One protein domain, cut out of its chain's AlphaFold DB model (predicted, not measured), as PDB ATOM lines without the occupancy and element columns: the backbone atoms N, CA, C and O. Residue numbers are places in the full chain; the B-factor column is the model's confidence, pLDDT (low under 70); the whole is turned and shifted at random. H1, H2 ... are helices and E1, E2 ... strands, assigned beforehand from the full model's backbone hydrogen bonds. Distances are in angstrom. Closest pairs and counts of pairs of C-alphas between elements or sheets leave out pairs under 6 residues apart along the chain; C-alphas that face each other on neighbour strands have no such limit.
ATOM      1  N   ALA A 204     -53.117 -27.081  24.646       89.12
ATOM      2  CA  ALA A 204     -53.025 -28.501  24.980       89.12
ATOM      3  C   ALA A 204     -52.891 -29.376  23.723       89.12
ATOM      4  O   ALA A 204     -52.057 -30.274  23.686       89.12
ATOM      5  N   ARG A 205     -53.640 -29.068  22.653       89.25
ATOM      6  CA  ARG A 205     -53.512 -29.784  21.374       89.25
ATOM      7  C   ARG A 205     -52.136 -29.629  20.750       89.25
ATOM      8  O   ARG A 205     -51.593 -30.617  20.271       89.25
ATOM      9  N   LEU A 206     -51.567 -28.419  20.767       92.06
ATOM     10  CA  LEU A 206     -50.194 -28.240  20.296       92.06
ATOM     11  C   LEU A 206     -49.249 -29.116  21.113       92.06
ATOM     12  O   LEU A 206     -48.492 -29.877  20.520       92.06
ATOM     13  N   TYR A 207     -49.342 -29.054  22.444       91.50
ATOM     14  CA  TYR A 207     -48.488 -29.824  23.343       91.50
ATOM     15  C   TYR A 207     -48.521 -31.334  23.054       91.50
ATOM     16  O   TYR A 207     -47.471 -31.973  23.005       91.50
ATOM     17  N   ASP A 208     -49.701 -31.897  22.789       88.94
ATOM     18  CA  ASP A 208     -49.858 -33.324  22.479       88.94
ATOM     19  C   ASP A 208     -49.120 -33.736  21.193       88.94
ATOM     20  O   ASP A 208     -48.623 -34.859  21.107       88.94
ATOM     21  N   THR A 209     -48.996 -32.820  20.225       90.94
ATOM     22  CA  THR A 209     -48.316 -33.057  18.936       90.94
ATOM     23  C   THR A 209     -46.799 -32.865  18.968       90.94
ATOM     24  O   THR A 209     -46.135 -33.219  17.997       90.94
ATOM     25  N   LEU A 210     -46.240 -32.305  20.048       93.56
ATOM     26  CA  LEU A 210     -44.797 -32.079  20.172       93.56
ATOM     27  C   LEU A 210     -44.050 -33.401  20.395       93.56
ATOM     28  O   LEU A 210     -44.552 -34.295  21.085       93.56
ATOM     29  N   ASP A 211     -42.837 -33.508  19.856       94.94
ATOM     30  CA  ASP A 211     -41.931 -34.612  20.176       94.94
ATOM     31  C   ASP A 211     -41.346 -34.480  21.596       94.94
ATOM     32  O   ASP A 211     -41.494 -33.454  22.270       94.94
ATOM     33  N   ASP A 212     -40.730 -35.555  22.089       87.81
ATOM     34  CA  ASP A 212     -40.217 -35.612  23.462       87.81
ATOM     35  C   ASP A 212     -39.050 -34.641  23.699       87.81
ATOM     36  O   ASP A 212     -38.889 -34.137  24.812       87.81
ATOM     37  N   GLU A 213     -38.264 -34.336  22.661       85.38
ATOM     38  CA  GLU A 213     -37.156 -33.381  22.738       85.38
ATOM     39  C   GLU A 213     -37.685 -31.956  22.934       85.38
ATOM     40  O   GLU A 213     -37.247 -31.235  23.836       85.38
ATOM     41  N   GLU A 214     -38.686 -31.558  22.151       88.88
ATOM     42  CA  GLU A 214     -39.318 -30.254  22.277       88.88
ATOM     43  C   GLU A 214     -40.113 -30.135  23.584       88.88
ATOM     44  O   GLU A 214     -40.031 -29.096  24.244       88.88
ATOM     45  N   LYS A 215     -40.811 -31.194  24.019       84.88
ATOM     46  CA  LYS A 215     -41.466 -31.235  25.341       84.88
ATOM     47  C   LYS A 215     -40.457 -31.025  26.468       84.88
ATOM     48  O   LYS A 215     -40.652 -30.130  27.286       84.88
ATOM     49  N   ALA A 216     -39.353 -31.772  26.474       76.75
ATOM     50  CA  ALA A 216     -38.302 -31.630  27.481       76.75
ATOM     51  C   ALA A 216     -37.683 -30.222  27.475       76.75
ATOM     52  O   ALA A 216     -37.430 -29.645  28.534       76.75
ATOM     53  N   ARG A 217     -37.491 -29.634  26.286       80.19
ATOM     54  CA  ARG A 217     -37.001 -28.260  26.141       80.19
ATOM     55  C   ARG A 217     -37.967 -27.239  26.738       80.19
ATOM     56  O   ARG A 217     -37.510 -26.299  27.378       80.19
ATOM     57  N   LEU A 218     -39.273 -27.388  26.512       84.19
ATOM     58  CA  LEU A 218     -40.298 -26.456  26.998       84.19
ATOM     59  C   LEU A 218     -40.581 -26.614  28.499       84.19
ATOM     60  O   LEU A 218     -40.875 -25.621  29.163       84.19
ATOM     61  N   ASP A 219     -40.457 -27.827  29.040       74.12
ATOM     62  CA  ASP A 219     -40.683 -28.140  30.458       74.12
ATOM     63  C   ASP A 219     -39.759 -27.370  31.403       74.12
ATOM     64  O   ASP A 219     -40.166 -26.983  32.498       74.12
ATOM     65  N   GLY A 220     -38.528 -27.110  30.965       69.69
ATOM     66  CA  GLY A 220     -37.545 -26.328  31.712       69.69
ATOM     67  C   GLY A 220     -37.702 -24.811  31.578       69.69
ATOM     68  O   GLY A 220     -36.798 -24.085  31.989       69.69
ATOM     69  N   LEU A 221     -38.781 -24.303  30.968       79.31
ATOM     70  CA  LEU A 221     -38.963 -22.873  30.699       79.31
ATOM     71  C   LEU A 221     -40.119 -22.261  31.490       79.31
ATOM     72  O   LEU A 221     -41.142 -22.897  31.743       79.31
ATOM     73  N   GLY A 222     -39.969 -20.981  31.821       79.69
ATOM     74  CA  GLY A 222     -40.997 -20.136  32.413       79.69
ATOM     75  C   GLY A 222     -41.307 -18.919  31.541       79.69
ATOM     76  O   GLY A 222     -40.421 -18.375  30.883       79.69
ATOM     77  N   SER A 223     -42.563 -18.473  31.534       84.25
ATOM     78  CA  SER A 223     -42.999 -17.224  30.903       84.25
ATOM     79  C   SER A 223     -43.264 -16.158  31.961       84.25
ATOM     80  O   SER A 223     -43.988 -16.404  32.926       84.25
ATOM     81  N   VAL A 224     -42.682 -14.971  31.777       83.38
ATOM     82  CA  VAL A 224     -42.885 -13.811  32.653       83.38
ATOM     83  C   VAL A 224     -44.039 -12.983  32.108       83.38
ATOM     84  O   VAL A 224     -43.914 -12.384  31.042       83.38
ATOM     85  N   HIS A 225     -45.161 -12.939  32.817       87.00
ATOM     86  CA  HIS A 225     -46.334 -12.146  32.461       87.00
ATOM     87  C   HIS A 225     -46.373 -10.861  33.284       87.00
ATOM     88  O   HIS A 225     -46.395 -10.897  34.514       87.00
ATOM     89  N   SER A 226     -46.422  -9.724  32.593       86.25
ATOM     90  CA  SER A 226     -46.286  -8.410  33.212       86.25
ATOM     91  C   SER A 226     -47.563  -7.589  33.102       86.25
ATOM     92  O   SER A 226     -48.107  -7.371  32.011       86.25
ATOM     93  N   TRP A 227     -48.031  -7.084  34.245       86.75
ATOM     94  CA  TRP A 227     -49.119  -6.110  34.268       86.75
ATOM     95  C   TRP A 227     -48.698  -4.793  33.608       86.75
ATOM     96  O   TRP A 227     -49.485  -4.192  32.877       86.75
ATOM     97  N   GLU A 228     -47.446  -4.379  33.802       86.06
ATOM     98  CA  GLU A 228     -46.879  -3.199  33.157       86.06
ATOM     99  C   GLU A 228     -46.885  -3.350  31.630       86.06
ATOM    100  O   GLU A 228     -47.411  -2.476  30.939       86.06
ATOM    101  N   SER A 229     -46.378  -4.467  31.087       85.56
ATOM    102  CA  SER A 229     -46.413  -4.719  29.636       85.56
ATOM    103  C   SER A 229     -47.842  -4.691  29.094       85.56
ATOM    104  O   SER A 229     -48.097  -4.095  28.047       85.56
ATOM    105  N   PHE A 230     -48.798  -5.266  29.833       85.81
ATOM    106  CA  PHE A 230     -50.213  -5.203  29.475       85.81
ATOM    107  C   PHE A 230     -50.749  -3.765  29.455       85.81
ATOM    108  O   PHE A 230     -51.458  -3.394  28.520       85.81
ATOM    109  N   MET A 231     -50.422  -2.943  30.453       83.56
ATOM    110  CA  MET A 231     -50.872  -1.552  30.497       83.56
ATOM    111  C   MET A 231     -50.240  -0.697  29.407       83.56
ATOM    112  O   MET A 231     -50.967   0.022  28.729       83.56
ATOM    113  N   ARG A 232     -48.929  -0.817  29.175       82.50
ATOM    114  CA  ARG A 232     -48.231  -0.103  28.096       82.50
ATOM    115  C   ARG A 232     -48.803  -0.461  26.723       82.50
ATOM    116  O   ARG A 232     -48.978   0.419  25.886       82.50
ATOM    117  N   HIS A 233     -49.177  -1.727  26.511       80.00
ATOM    118  CA  HIS A 233     -49.908  -2.149  25.308       80.00
ATOM    119  C   HIS A 233     -51.259  -1.431  25.174       80.00
ATOM    120  O   HIS A 233     -51.650  -1.040  24.075       80.00
ATOM    121  N   LEU A 234     -51.986  -1.234  26.279       76.94
ATOM    122  CA  LEU A 234     -53.253  -0.494  26.266       76.94
ATOM    123  C   LEU A 234     -53.060   1.018  26.072       76.94
ATOM    124  O   LEU A 234     -53.859   1.617  25.361       76.94
ATOM    125  N   GLU A 235     -52.021   1.624  26.645       77.06
ATOM    126  CA  GLU A 235     -51.665   3.039  26.432       77.06
ATOM    127  C   GLU A 235     -51.284   3.320  24.973       77.06
ATOM    128  O   GLU A 235     -51.712   4.318  24.401       77.06
ATOM    129  N   ALA A 236     -50.520   2.422  24.340       76.81
ATOM    130  CA  ALA A 236     -50.158   2.545  22.927       76.81
ATOM    131  C   ALA A 236     -51.386   2.511  21.999       76.81
ATOM    132  O   ALA A 236     -51.369   3.086  20.914       76.81
ATOM    133  N   ARG A 237     -52.451   1.832  22.434       70.31
ATOM    134  CA  ARG A 237     -53.716   1.695  21.710       70.31
ATOM    135  C   ARG A 237     -54.678   2.857  21.952       70.31
ATOM    136  O   ARG A 237     -55.434   3.212  21.052       70.31
ATOM    137  N   ASP A 238     -54.693   3.400  23.162       70.75
ATOM    138  CA  ASP A 238     -55.534   4.529  23.555       70.75
ATOM    139  C   ASP A 238     -54.682   5.569  24.301       70.75
ATOM    140  O   ASP A 238     -54.576   5.519  25.531       70.75
ATOM    141  N   PRO A 239     -54.080   6.532  23.571       68.44
ATOM    142  CA  PRO A 239     -53.235   7.563  24.169       68.44
ATOM    143  C   PRO A 239     -53.957   8.473  25.177       68.44
ATOM    144  O   PRO A 239     -53.291   9.193  25.921       68.44
ATOM    145  N   GLY A 240     -55.298   8.472  25.195       66.69
ATOM    146  CA  GLY A 240     -56.120   9.231  26.143       66.69
ATOM    147  C   GLY A 240     -56.322   8.534  27.493       66.69
ATOM    148  O   GLY A 240     -56.872   9.133  28.420       66.69
ATOM    149  N   ARG A 241     -55.877   7.280  27.626       70.94
ATOM    150  CA  ARG A 241     -55.961   6.506  28.865       70.94
ATOM    151  C   ARG A 241     -55.044   7.097  29.953       70.94
ATOM    152  O   ARG A 241     -53.936   7.536  29.642       70.94
ATOM    153  N   PRO A 242     -55.453   7.082  31.241       70.81
ATOM    154  CA  PRO A 242     -54.571   7.472  32.337       70.81
ATOM    155  C   PRO A 242     -53.273   6.664  32.318       70.81
ATOM    156  O   PRO A 242     -53.314   5.434  32.242       70.81
ATOM    157  N   LYS A 243     -52.138   7.366  32.390       77.38
ATOM    158  CA  LYS A 243     -50.820   6.732  32.412       77.38
ATOM    159  C   LYS A 243     -50.597   6.011  33.730       77.38
ATOM    160  O   LYS A 243     -50.921   6.542  34.793       77.38
ATOM    161  N   VAL A 244     -50.002   4.832  33.648       75.88
ATOM    162  CA  VAL A 244     -49.613   4.057  34.823       75.88
ATOM    163  C   VAL A 244     -48.516   4.776  35.606       75.88
ATOM    164  O   VAL A 244     -47.548   5.275  35.029       75.88
ATOM    165  N   THR A 245     -48.649   4.823  36.933       80.12
ATOM    166  CA  THR A 245     -47.629   5.406  37.815       80.12
ATOM    167  C   THR A 245     -46.594   4.365  38.250       80.12
ATOM    168  O   THR A 245     -46.855   3.163  38.252       80.12
ATOM    169  N   ALA A 246     -45.415   4.811  38.695       75.38
ATOM    170  CA  ALA A 246     -44.415   3.912  39.279       75.38
ATOM    171  C   ALA A 246     -44.953   3.151  40.511       75.38
ATOM    172  O   ALA A 246     -44.592   1.998  40.733       75.38
ATOM    173  N   GLN A 247     -45.857   3.770  41.278       72.69
ATOM    174  CA  GLN A 247     -46.517   3.140  42.421       72.69
ATOM    175  C   GLN A 247     -47.466   2.011  41.985       72.69
ATOM    176  O   GLN A 247     -47.498   0.964  42.626       72.69
ATOM    177  N   ASP A 248     -48.195   2.190  40.879       72.62
ATOM    178  CA  ASP A 248     -49.067   1.146  40.326       72.62
ATOM    179  C   ASP A 248     -48.275  -0.067  39.825       72.62
ATOM    180  O   ASP A 248     -48.721  -1.200  40.001       72.62
ATOM    181  N   ILE A 249     -47.106   0.175  39.215       72.38
ATOM    182  CA  ILE A 249     -46.183  -0.878  38.762       72.38
ATOM    183  C   ILE A 249     -45.655  -1.653  39.972       72.38
ATOM    184  O   ILE A 249     -45.735  -2.878  39.997       72.38
ATOM    185  N   ALA A 250     -45.194  -0.951  41.012       68.19
ATOM    186  CA  ALA A 250     -44.697  -1.579  42.236       68.19
ATOM    187  C   ALA A 250     -45.771  -2.412  42.966       68.19
ATOM    188  O   ALA A 250     -45.454  -3.424  43.583       68.19
ATOM    189  N   ALA A 251     -47.045  -2.016  42.880       65.81
ATOM    190  CA  ALA A 251     -48.156  -2.742  43.496       65.81
ATOM    191  C   ALA A 251     -48.571  -4.022  42.742       65.81
ATOM    192  O   ALA A 251     -49.346  -4.816  43.280       65.81
ATOM    193  N   LYS A 252     -48.112  -4.221  41.497       69.62
ATOM    194  CA  LYS A 252     -48.487  -5.356  40.635       69.62
ATOM    195  C   LYS A 252     -47.241  -5.955  39.972       69.62
ATOM    196  O   LYS A 252     -47.040  -5.745  38.773       69.62
ATOM    197  N   PRO A 253     -46.406  -6.673  40.746       70.12
ATOM    198  CA  PRO A 253     -45.169  -7.248  40.238       70.12
ATOM    199  C   PRO A 253     -45.430  -8.277  39.132       70.12
ATOM    200  O   PRO A 253     -46.512  -8.867  39.037       70.12
ATOM    201  N   ASP A 254     -44.412  -8.492  38.302       78.50
ATOM    202  CA  ASP A 254     -44.449  -9.510  37.258       78.50
ATOM    203  C   ASP A 254     -44.650 -10.901  37.872       78.50
ATOM    204  O   ASP A 254     -44.113 -11.230  38.931       78.50
ATOM    205  N   CYS A 255     -45.415 -11.740  37.183       75.38
ATOM    206  CA  CYS A 255     -45.642 -13.118  37.592       75.38
ATOM    207  C   CYS A 255     -44.934 -14.057  36.620       75.38
ATOM    208  O   CYS A 255     -45.118 -13.942  35.408       75.38
ATOM    209  N   ILE A 256     -44.154 -15.005  37.133       73.94
ATOM    210  CA  ILE A 256     -43.540 -16.051  36.310       73.94
ATOM    211  C   ILE A 256     -44.351 -17.333  36.454       73.94
ATOM    212  O   ILE A 256     -44.741 -17.717  37.554       73.94
ATOM    213  N   TYR A 257     -44.595 -17.992  35.327       78.00
ATOM    214  CA  TYR A 257     -45.330 -19.249  35.250       78.00
ATOM    215  C   TYR A 257     -44.533 -20.282  34.474       78.00
ATOM    216  O   TYR A 257     -43.883 -19.901  33.500       78.00
ATOM    217  N   PRO A 258     -44.627 -21.579  34.807       78.56
ATOM    218  CA  PRO A 258     -44.162 -22.626  33.912       78.56
ATOM    219  C   PRO A 258     -44.775 -22.455  32.526       78.56
ATOM    220  O   PRO A 258     -45.992 -22.307  32.390       78.56
ATOM    221  N   LEU A 259     -43.926 -22.477  31.500       85.94
ATOM    222  CA  LEU A 259     -44.370 -22.400  30.114       85.94
ATOM    223  C   LEU A 259     -45.235 -23.616  29.772       85.94
ATOM    224  O   LEU A 259     -46.201 -23.483  29.026       85.94
ATOM    225  N   VAL A 260     -44.920 -24.773  30.361       86.50
ATOM    226  CA  VAL A 260     -45.752 -25.977  30.338       86.50
ATOM    227  C   VAL A 260     -46.421 -26.152  31.694       86.50
ATOM    228  O   VAL A 260     -45.768 -26.374  32.712       86.50
ATOM    229  N   ARG A 261     -47.748 -26.106  31.702       78.75
ATOM    230  CA  ARG A 261     -48.578 -26.224  32.894       78.75
ATOM    231  C   ARG A 261     -49.365 -27.533  32.883       78.75
ATOM    232  O   ARG A 261     -49.833 -27.974  31.838       78.75
ATOM    233  N   THR A 262     -49.581 -28.107  34.064       76.75
ATOM    234  CA  THR A 262     -50.519 -29.219  34.272       76.75
ATOM    235  C   THR A 262     -51.885 -28.686  34.711       76.75
ATOM    236  O   THR A 262     -51.981 -27.898  35.655       76.75
ATOM    237  N   HIS A 263     -52.946 -29.101  34.022       79.50
ATOM    238  CA  HIS A 263     -54.322 -28.743  34.346       79.50
ATOM    239  C   HIS A 263     -54.743 -29.402  35.675       79.50
ATOM    240  O   HIS A 263     -54.618 -30.622  35.804       79.50
ATOM    241  N   PRO A 264     -55.250 -28.643  36.662       67.62
ATOM    242  CA  PRO A 264     -55.440 -29.143  38.028       67.62
ATOM    243  C   PRO A 264     -56.523 -30.222  38.148       67.62
ATOM    244  O   PRO A 264     -56.396 -31.108  38.987       67.62
ATOM    245  N   ASP A 265     -57.559 -30.173  37.303       71.12
ATOM    246  CA  ASP A 265     -58.697 -31.101  37.399       71.12
ATOM    247  C   ASP A 265     -58.536 -32.341  36.503       71.12
ATOM    248  O   ASP A 265     -59.133 -33.380  36.770       71.12
ATOM    249  N   THR A 266     -57.748 -32.241  35.427       74.38
ATOM    250  CA  THR A 266     -57.653 -33.288  34.386       74.38
ATOM    251  C   THR A 266     -56.262 -33.905  34.282       74.38
ATOM    252  O   THR A 266     -56.102 -34.945  33.653       74.38
ATOM    253  N   GLY A 267     -55.233 -33.269  34.853       75.50
ATOM    254  CA  GLY A 267     -53.838 -33.691  34.720       75.50
ATOM    255  C   GLY A 267     -53.237 -33.472  33.326       75.50
ATOM    256  O   GLY A 267     -52.058 -33.761  33.124       75.50
ATOM    257  N   ARG A 268     -54.003 -32.950  32.355       81.06
ATOM    258  CA  ARG A 268     -53.512 -32.709  30.990       81.06
ATOM    259  C   ARG A 268     -52.477 -31.588  30.984       81.06
ATOM    260  O   ARG A 268     -52.637 -30.585  31.680       81.06
ATOM    261  N   ARG A 269     -51.423 -31.741  30.186       83.81
ATOM    262  CA  ARG A 269     -50.380 -30.723  30.025       83.81
ATOM    263  C   ARG A 269     -50.736 -29.770  28.885       83.81
ATOM    264  O   ARG A 269     -51.262 -30.197  27.862       83.81
ATOM    265  N   ALA A 270     -50.471 -28.484  29.071       88.81
ATOM    266  CA  ALA A 270     -50.754 -27.443  28.090       88.81
ATOM    267  C   ALA A 270     -49.724 -26.316  28.189       88.81
ATOM    268  O   ALA A 270     -49.177 -26.063  29.264       88.81
ATOM    269  N   LEU A 271     -49.486 -25.605  27.083       91.25
ATOM    270  CA  LEU A 271     -48.674 -24.390  27.138       91.25
ATOM    271  C   LEU A 271     -49.467 -23.245  27.784       91.25
ATOM    272  O   LEU A 271     -50.610 -22.989  27.404       91.25
ATOM    273  N   PHE A 272     -48.860 -22.529  28.728       89.75
ATOM    274  CA  PHE A 272     -49.446 -21.340  29.341       89.75
ATOM    275  C   PHE A 272     -48.846 -20.087  28.703       89.75
ATOM    276  O   PHE A 272     -47.754 -19.647  29.052       89.75
ATOM    277  N   LEU A 273     -49.556 -19.544  27.712       90.00
ATOM    278  CA  LEU A 273     -49.051 -18.493  26.832       90.00
ATOM    279  C   LEU A 273     -49.905 -17.229  26.924       90.00
ATOM    280  O   LEU A 273     -51.138 -17.288  27.001       90.00
ATOM    281  N   ASN A 274     -49.255 -16.070  26.825       91.88
ATOM    282  CA  ASN A 274     -49.939 -14.813  26.560       91.88
ATOM    283  C   ASN A 274     -49.072 -13.855  25.717       91.88
ATOM    284  O   ASN A 274     -48.321 -13.046  26.260       91.88
ATOM    285  N   PRO A 275     -49.215 -13.855  24.379       89.56
ATOM    286  CA  PRO A 275     -48.363 -13.048  23.502       89.56
ATOM    287  C   PRO A 275     -48.575 -11.528  23.643       89.56
ATOM    288  O   PRO A 275     -47.812 -10.759  23.057       89.56
ATOM    289  N   LYS A 276     -49.595 -11.087  24.397       85.88
ATOM    290  CA  LYS A 276     -49.900  -9.674  24.657       85.88
ATOM    291  C   LYS A 276     -49.135  -9.105  25.851       85.88
ATOM    292  O   LYS A 276     -48.839  -7.916  25.858       85.88
ATOM    293  N   ASN A 277     -48.875  -9.913  26.878       89.25
ATOM    294  CA  ASN A 277     -48.300  -9.429  28.137       89.25
ATOM    295  C   ASN A 277     -47.080 -10.218  28.623       89.25
ATOM    296  O   ASN A 277     -46.552  -9.897  29.688       89.25
ATOM    297  N   THR A 278     -46.614 -11.212  27.861       89.94
ATOM    298  CA  THR A 278     -45.298 -11.799  28.099       89.94
ATOM    299  C   THR A 278     -44.232 -10.717  27.940       89.94
ATOM    300  O   THR A 278     -44.125 -10.089  26.889       89.94
ATOM    301  N   LYS A 279     -43.433 -10.533  28.990       84.62
ATOM    302  CA  LYS A 279     -42.275  -9.638  29.022       84.62
ATOM    303  C   LYS A 279     -41.012 -10.338  28.530       84.62
ATOM    304  O   LYS A 279     -40.272  -9.758  27.749       84.62
ATOM    305  N   ARG A 280     -40.787 -11.585  28.968       82.75
ATOM    306  CA  ARG A 280     -39.646 -12.431  28.577       82.75
ATOM    307  C   ARG A 280     -39.881 -13.909  28.913       82.75
ATOM    308  O   ARG A 280     -40.880 -14.254  29.550       82.75
ATOM    309  N   VAL A 281     -38.955 -14.768  28.495       82.00
ATOM    310  CA  VAL A 281     -38.914 -16.206  28.817       82.00
ATOM    311  C   VAL A 281     -37.639 -16.502  29.594       82.00
ATOM    312  O   VAL A 281     -36.586 -15.951  29.286       82.00
ATOM    313  N   VAL A 282     -37.742 -17.372  30.592       72.31
ATOM    314  CA  VAL A 282     -36.655 -17.707  31.514       72.31
ATOM    315  C   VAL A 282     -36.446 -19.215  31.597       72.31
ATOM    316  O   VAL A 282     -37.379 -19.977  31.351       72.31
ATOM    317  N   ARG A 283     -35.241 -19.667  31.969       69.94
ATOM    318  CA  ARG A 283     -35.041 -21.059  32.400       69.94
ATOM    319  C   ARG A 283     -35.507 -21.235  33.840       69.94
ATOM    320  O   ARG A 283     -35.186 -20.432  34.711       69.94
ATOM    321  N   LEU A 284     -36.228 -22.319  34.080       61.47
ATOM    322  CA  LEU A 284     -36.534 -22.810  35.413       61.47
ATOM    323  C   LEU A 284     -35.393 -23.751  35.820       61.47
ATOM    324  O   LEU A 284     -35.181 -24.785  35.189       61.47
ATOM    325  N   GLY A 285     -34.602 -23.358  36.820       48.53
ATOM    326  CA  GLY A 285     -33.570 -24.217  37.405       48.53
ATOM    327  C   GLY A 285     -34.152 -25.242  38.388       48.53
ATOM    328  O   GLY A 285     -35.363 -25.318  38.589       48.53
ATOM    329  N   ALA A 286     -33.276 -25.992  39.072       37.34
ATOM    330  CA  ALA A 286     -33.658 -26.779  40.257       37.34
ATOM    331  C   ALA A 286     -34.151 -25.887  41.423       37.34
ATOM    332  O   ALA A 286     -34.862 -26.357  42.311       37.34
ATOM    333  N   SER A 287     -33.797 -24.598  41.382       37.78
ATOM    334  CA  SER A 287     -34.399 -23.498  42.128       37.78
ATOM    335  C   SER A 287     -34.926 -22.434  41.154       37.78
ATOM    336  O   SER A 287     -34.302 -22.197  40.117       37.78
ATOM    337  N   TRP A 288     -36.073 -21.798  41.435       39.91
ATOM    338  CA  TRP A 288     -36.503 -20.662  40.610       39.91
ATOM    339  C   TRP A 288     -35.699 -19.396  40.916       39.91
ATOM    340  O   TRP A 288     -35.173 -19.262  42.024       39.91
ATOM    341  N   PRO A 289     -35.693 -18.440  39.973       39.34
ATOM    342  CA  PRO A 289     -35.112 -17.120  40.171       39.34
ATOM    343  C   PRO A 289     -35.726 -16.385  41.364       39.34
ATOM    344  O   PRO A 289     -36.948 -16.345  41.506       39.34
ATOM    345  N   GLU A 290     -34.876 -15.794  42.203       35.12
ATOM    346  CA  GLU A 290     -35.279 -15.041  43.399       35.12
ATOM    347  C   GLU A 290     -35.987 -13.724  43.037       35.12
ATOM    348  O   GLU A 290     -36.868 -13.277  43.763       35.12
ATOM    349  N   THR A 291     -35.697 -13.144  41.868       42.91
ATOM    350  CA  THR A 291     -36.338 -11.916  41.380       42.91
ATOM    351  C   THR A 291     -36.647 -11.982  39.884       42.91
ATOM    352  O   THR A 291     -36.087 -12.776  39.124       42.91
ATOM    353  N   CYS A 292     -37.518 -11.076  39.434       43.06
ATOM    354  CA  CYS A 292     -37.778 -10.819  38.019       43.06
ATOM    355  C   CYS A 292     -36.573 -10.212  37.285       43.06
ATOM    356  O   CYS A 292     -36.712  -9.954  36.089       43.06
ATOM    357  N   ASP A 293     -35.441  -9.972  37.958       46.22
ATOM    358  CA  ASP A 293     -34.305  -9.207  37.438       46.22
ATOM    359  C   ASP A 293     -33.137 -10.074  36.943       46.22
ATOM    360  O   ASP A 293     -32.330  -9.567  36.172       46.22
ATOM    361  N   ASP A 294     -33.079 -11.386  37.225       47.31
ATOM    362  CA  ASP A 294     -32.126 -12.269  36.525       47.31
ATOM    363  C   ASP A 294     -32.510 -13.756  36.543       47.31
ATOM    364  O   ASP A 294     -32.552 -14.403  37.593       47.31
ATOM    365  N   PRO A 295     -32.806 -14.308  35.355       50.22
ATOM    366  CA  PRO A 295     -32.127 -15.533  34.927       50.22
ATOM    367  C   PRO A 295     -31.550 -15.331  33.532       50.22
ATOM    368  O   PRO A 295     -32.212 -14.754  32.661       50.22
ATOM    369  N   ALA A 296     -30.372 -15.904  33.288       51.81
ATOM    370  CA  ALA A 296     -29.817 -16.002  31.949       51.81
ATOM    371  C   ALA A 296     -30.897 -16.509  30.962       51.81
ATOM    372  O   ALA A 296     -31.570 -17.511  31.253       51.81
ATOM    373  N   PRO A 297     -31.103 -15.834  29.812       53.25
ATOM    374  CA  PRO A 297     -31.974 -16.359  28.771       53.25
ATOM    375  C   PRO A 297     -31.482 -17.757  28.352       53.25
ATOM    376  O   PRO A 297     -30.304 -18.074  28.536       53.25
ATOM    377  N   PRO A 298     -32.356 -18.634  27.826       56.97
ATOM    378  CA  PRO A 298     -31.951 -19.980  27.426       56.97
ATOM    379  C   PRO A 298     -30.743 -19.937  26.483       56.97
ATOM    380  O   PRO A 298     -30.687 -19.047  25.634       56.97
ATOM    381  N   ASP A 299     -29.813 -20.898  26.591       54.72
ATOM    382  CA  ASP A 299     -28.690 -21.024  25.647       54.72
ATOM    383  C   ASP A 299     -29.220 -20.915  24.203       54.72
ATOM    384  O   ASP A 299     -30.000 -21.760  23.759       54.72
ATOM    385  N   GLY A 300     -28.847 -19.840  23.499       57.88
ATOM    386  CA  GLY A 300     -29.263 -19.576  22.117       57.88
ATOM    387  C   GLY A 300     -30.393 -18.555  21.892       57.88
ATOM    388  O   GLY A 300     -30.675 -18.281  20.728       57.88
ATOM    389  N   LEU A 301     -31.011 -17.960  22.924       58.38
ATOM    390  CA  LEU A 301     -31.956 -16.831  22.773       58.38
ATOM    391  C   LEU A 301     -31.309 -15.491  23.201       58.38
ATOM    392  O   LEU A 301     -31.068 -15.285  24.390       58.38
ATOM    393  N   PRO A 302     -31.019 -14.563  22.272       52.81
ATOM    394  CA  PRO A 302     -30.564 -13.213  22.614       52.81
ATOM    395  C   PRO A 302     -31.695 -12.291  23.130       52.81
ATOM    396  O   PRO A 302     -32.651 -12.008  22.433       52.81
ATOM    397  N   THR A 303     -31.546 -11.661  24.302       65.31
ATOM    398  CA  THR A 303     -32.416 -10.549  24.791       65.31
ATOM    399  C   THR A 303     -33.898 -10.881  25.100       65.31
ATOM    400  O   THR A 303     -34.427 -11.929  24.739       65.31
ATOM    401  N   ASP A 304     -34.607  -9.952  25.761       70.56
ATOM    402  CA  ASP A 304     -36.052 -10.063  26.056       70.56
ATOM    403  C   ASP A 304     -36.923 -10.109  24.785       70.56
ATOM    404  O   ASP A 304     -37.965 -10.770  24.759       70.56
ATOM    405  N   ALA A 305     -36.486  -9.444  23.710       73.19
ATOM    406  CA  ALA A 305     -37.223  -9.379  22.449       73.19
ATOM    407  C   ALA A 305     -37.385 -10.765  21.802       73.19
ATOM    408  O   ALA A 305     -38.475 -11.083  21.310       73.19
TER     409      ALA A 305
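Overview. This is residues 204 to 305 of the 748 residues of the protein "Hypothetical protein" of Emiliania huxleyi (UniProt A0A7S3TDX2). A small sheet of three strands, E2, E1 and E5, makes the middle of an elongated domain, with a group of parts at each end of its strands. At one end are the short helices H1 and H2 with the two-stranded hairpin E3 and E4; at the other end are the helices H3 and H4, loosely placed, and the last 22 residues, 284 to 305, wind as a loop beyond E5. The printed part has 102 residues with four named helices and five named strands, in the order H1 H2 E1 H3 H4 E2 E3 E4 E5, and the class is mixed, helices and strands. The larger sheet has the order E2 - E1 - E5 and is antiparallel, as is the sheet E3 - E4. The whole is only just loose, close to compact, with a radius of gyration of the C-alphas of 15.7 A, and its C-alphas span 47 by 27 by 26 A.

Along the chain. The printed part begins with H1, residues 204 to 209, whose C-alpha 204 is at (-53.025, -28.501, 24.980). H2, residues 212 to 219, is 10.2 A from first to last C-alpha. E1, residues 221 to 225, is 13.1 A long and begins with C-alpha 221 at (-38.963, -22.873, 30.699). H3, residues 227 to 237, is the longest helix at 15.5 A, and H4, residues 246 to 250, is 6.2 A long. E2, residues 255 to 258, is 10.3 A long; E3, residues 260 to 262, and E4, residues 269 to 271, are 7.0 A and 7.2 A. E5, residues 278 to 283, is the longest strand at 14.5 A and ends with C-alpha 283 at (-35.041, -21.059, 32.400).

Arrangement. In the sheet of E2, E1 and E5, E1 is the inner strand. E1 and E5 are antiparallel at 155 degrees; N 222 and O 282 are 2.8 A apart and N 224 and O 280 are 3.0 A apart, within hydrogen-bond range. E2 and E1 are antiparallel at 151 degrees, with N 223 and O 257 at 2.8 A, also within range. E2 runs on into E3 across a break of one residue, at 80 degrees. E3 and E4 form a hairpin, antiparallel at 143 degrees, with N 261 and O 270 at 2.8 A, within range. H1 and E4 have 10 pairs of C-alphas within 8 A, the closest those of Ala 204 and Ala 270 at 4.0 A. H2 is only just on the sheet E2 E1 E5, with 5 pairs of C-alphas within 10 A, and only grazes it with residues 217 to 219. H1 and H2 are close but not clearly touching, the closest C-alphas being those of Tyr 207 and Lys 215 at 7.4 A; they run opposite ways at a shallow tilt of 32 degrees. H3 only grazes the larger sheet with residues 227 to 230; the C-alphas of Ser 229 and Lys 279 are its closest to E5, 6.5 A apart. H3 and H4 are close but not clearly touching, with the C-alphas of Glu 228 and Ile 249 closest at 6.1 A. H4 is not on that sheet. In H1, H2, H3 and H4, every O i to N i+4 pair is within hydrogen-bond range.

Size, cuts and confidence. The two C-alphas farthest apart are those of Asp 212 and Gly 240, at 47.7 A. The printed part has no cut, and no link is long. Residues 284 to 305 have no named element, and their C-alphas lie 11 to 18 A from the mean of all C-alphas. The mean pLDDT of the printed part is 74.2, and 28 residues are under 70, among them residues 283 to 303.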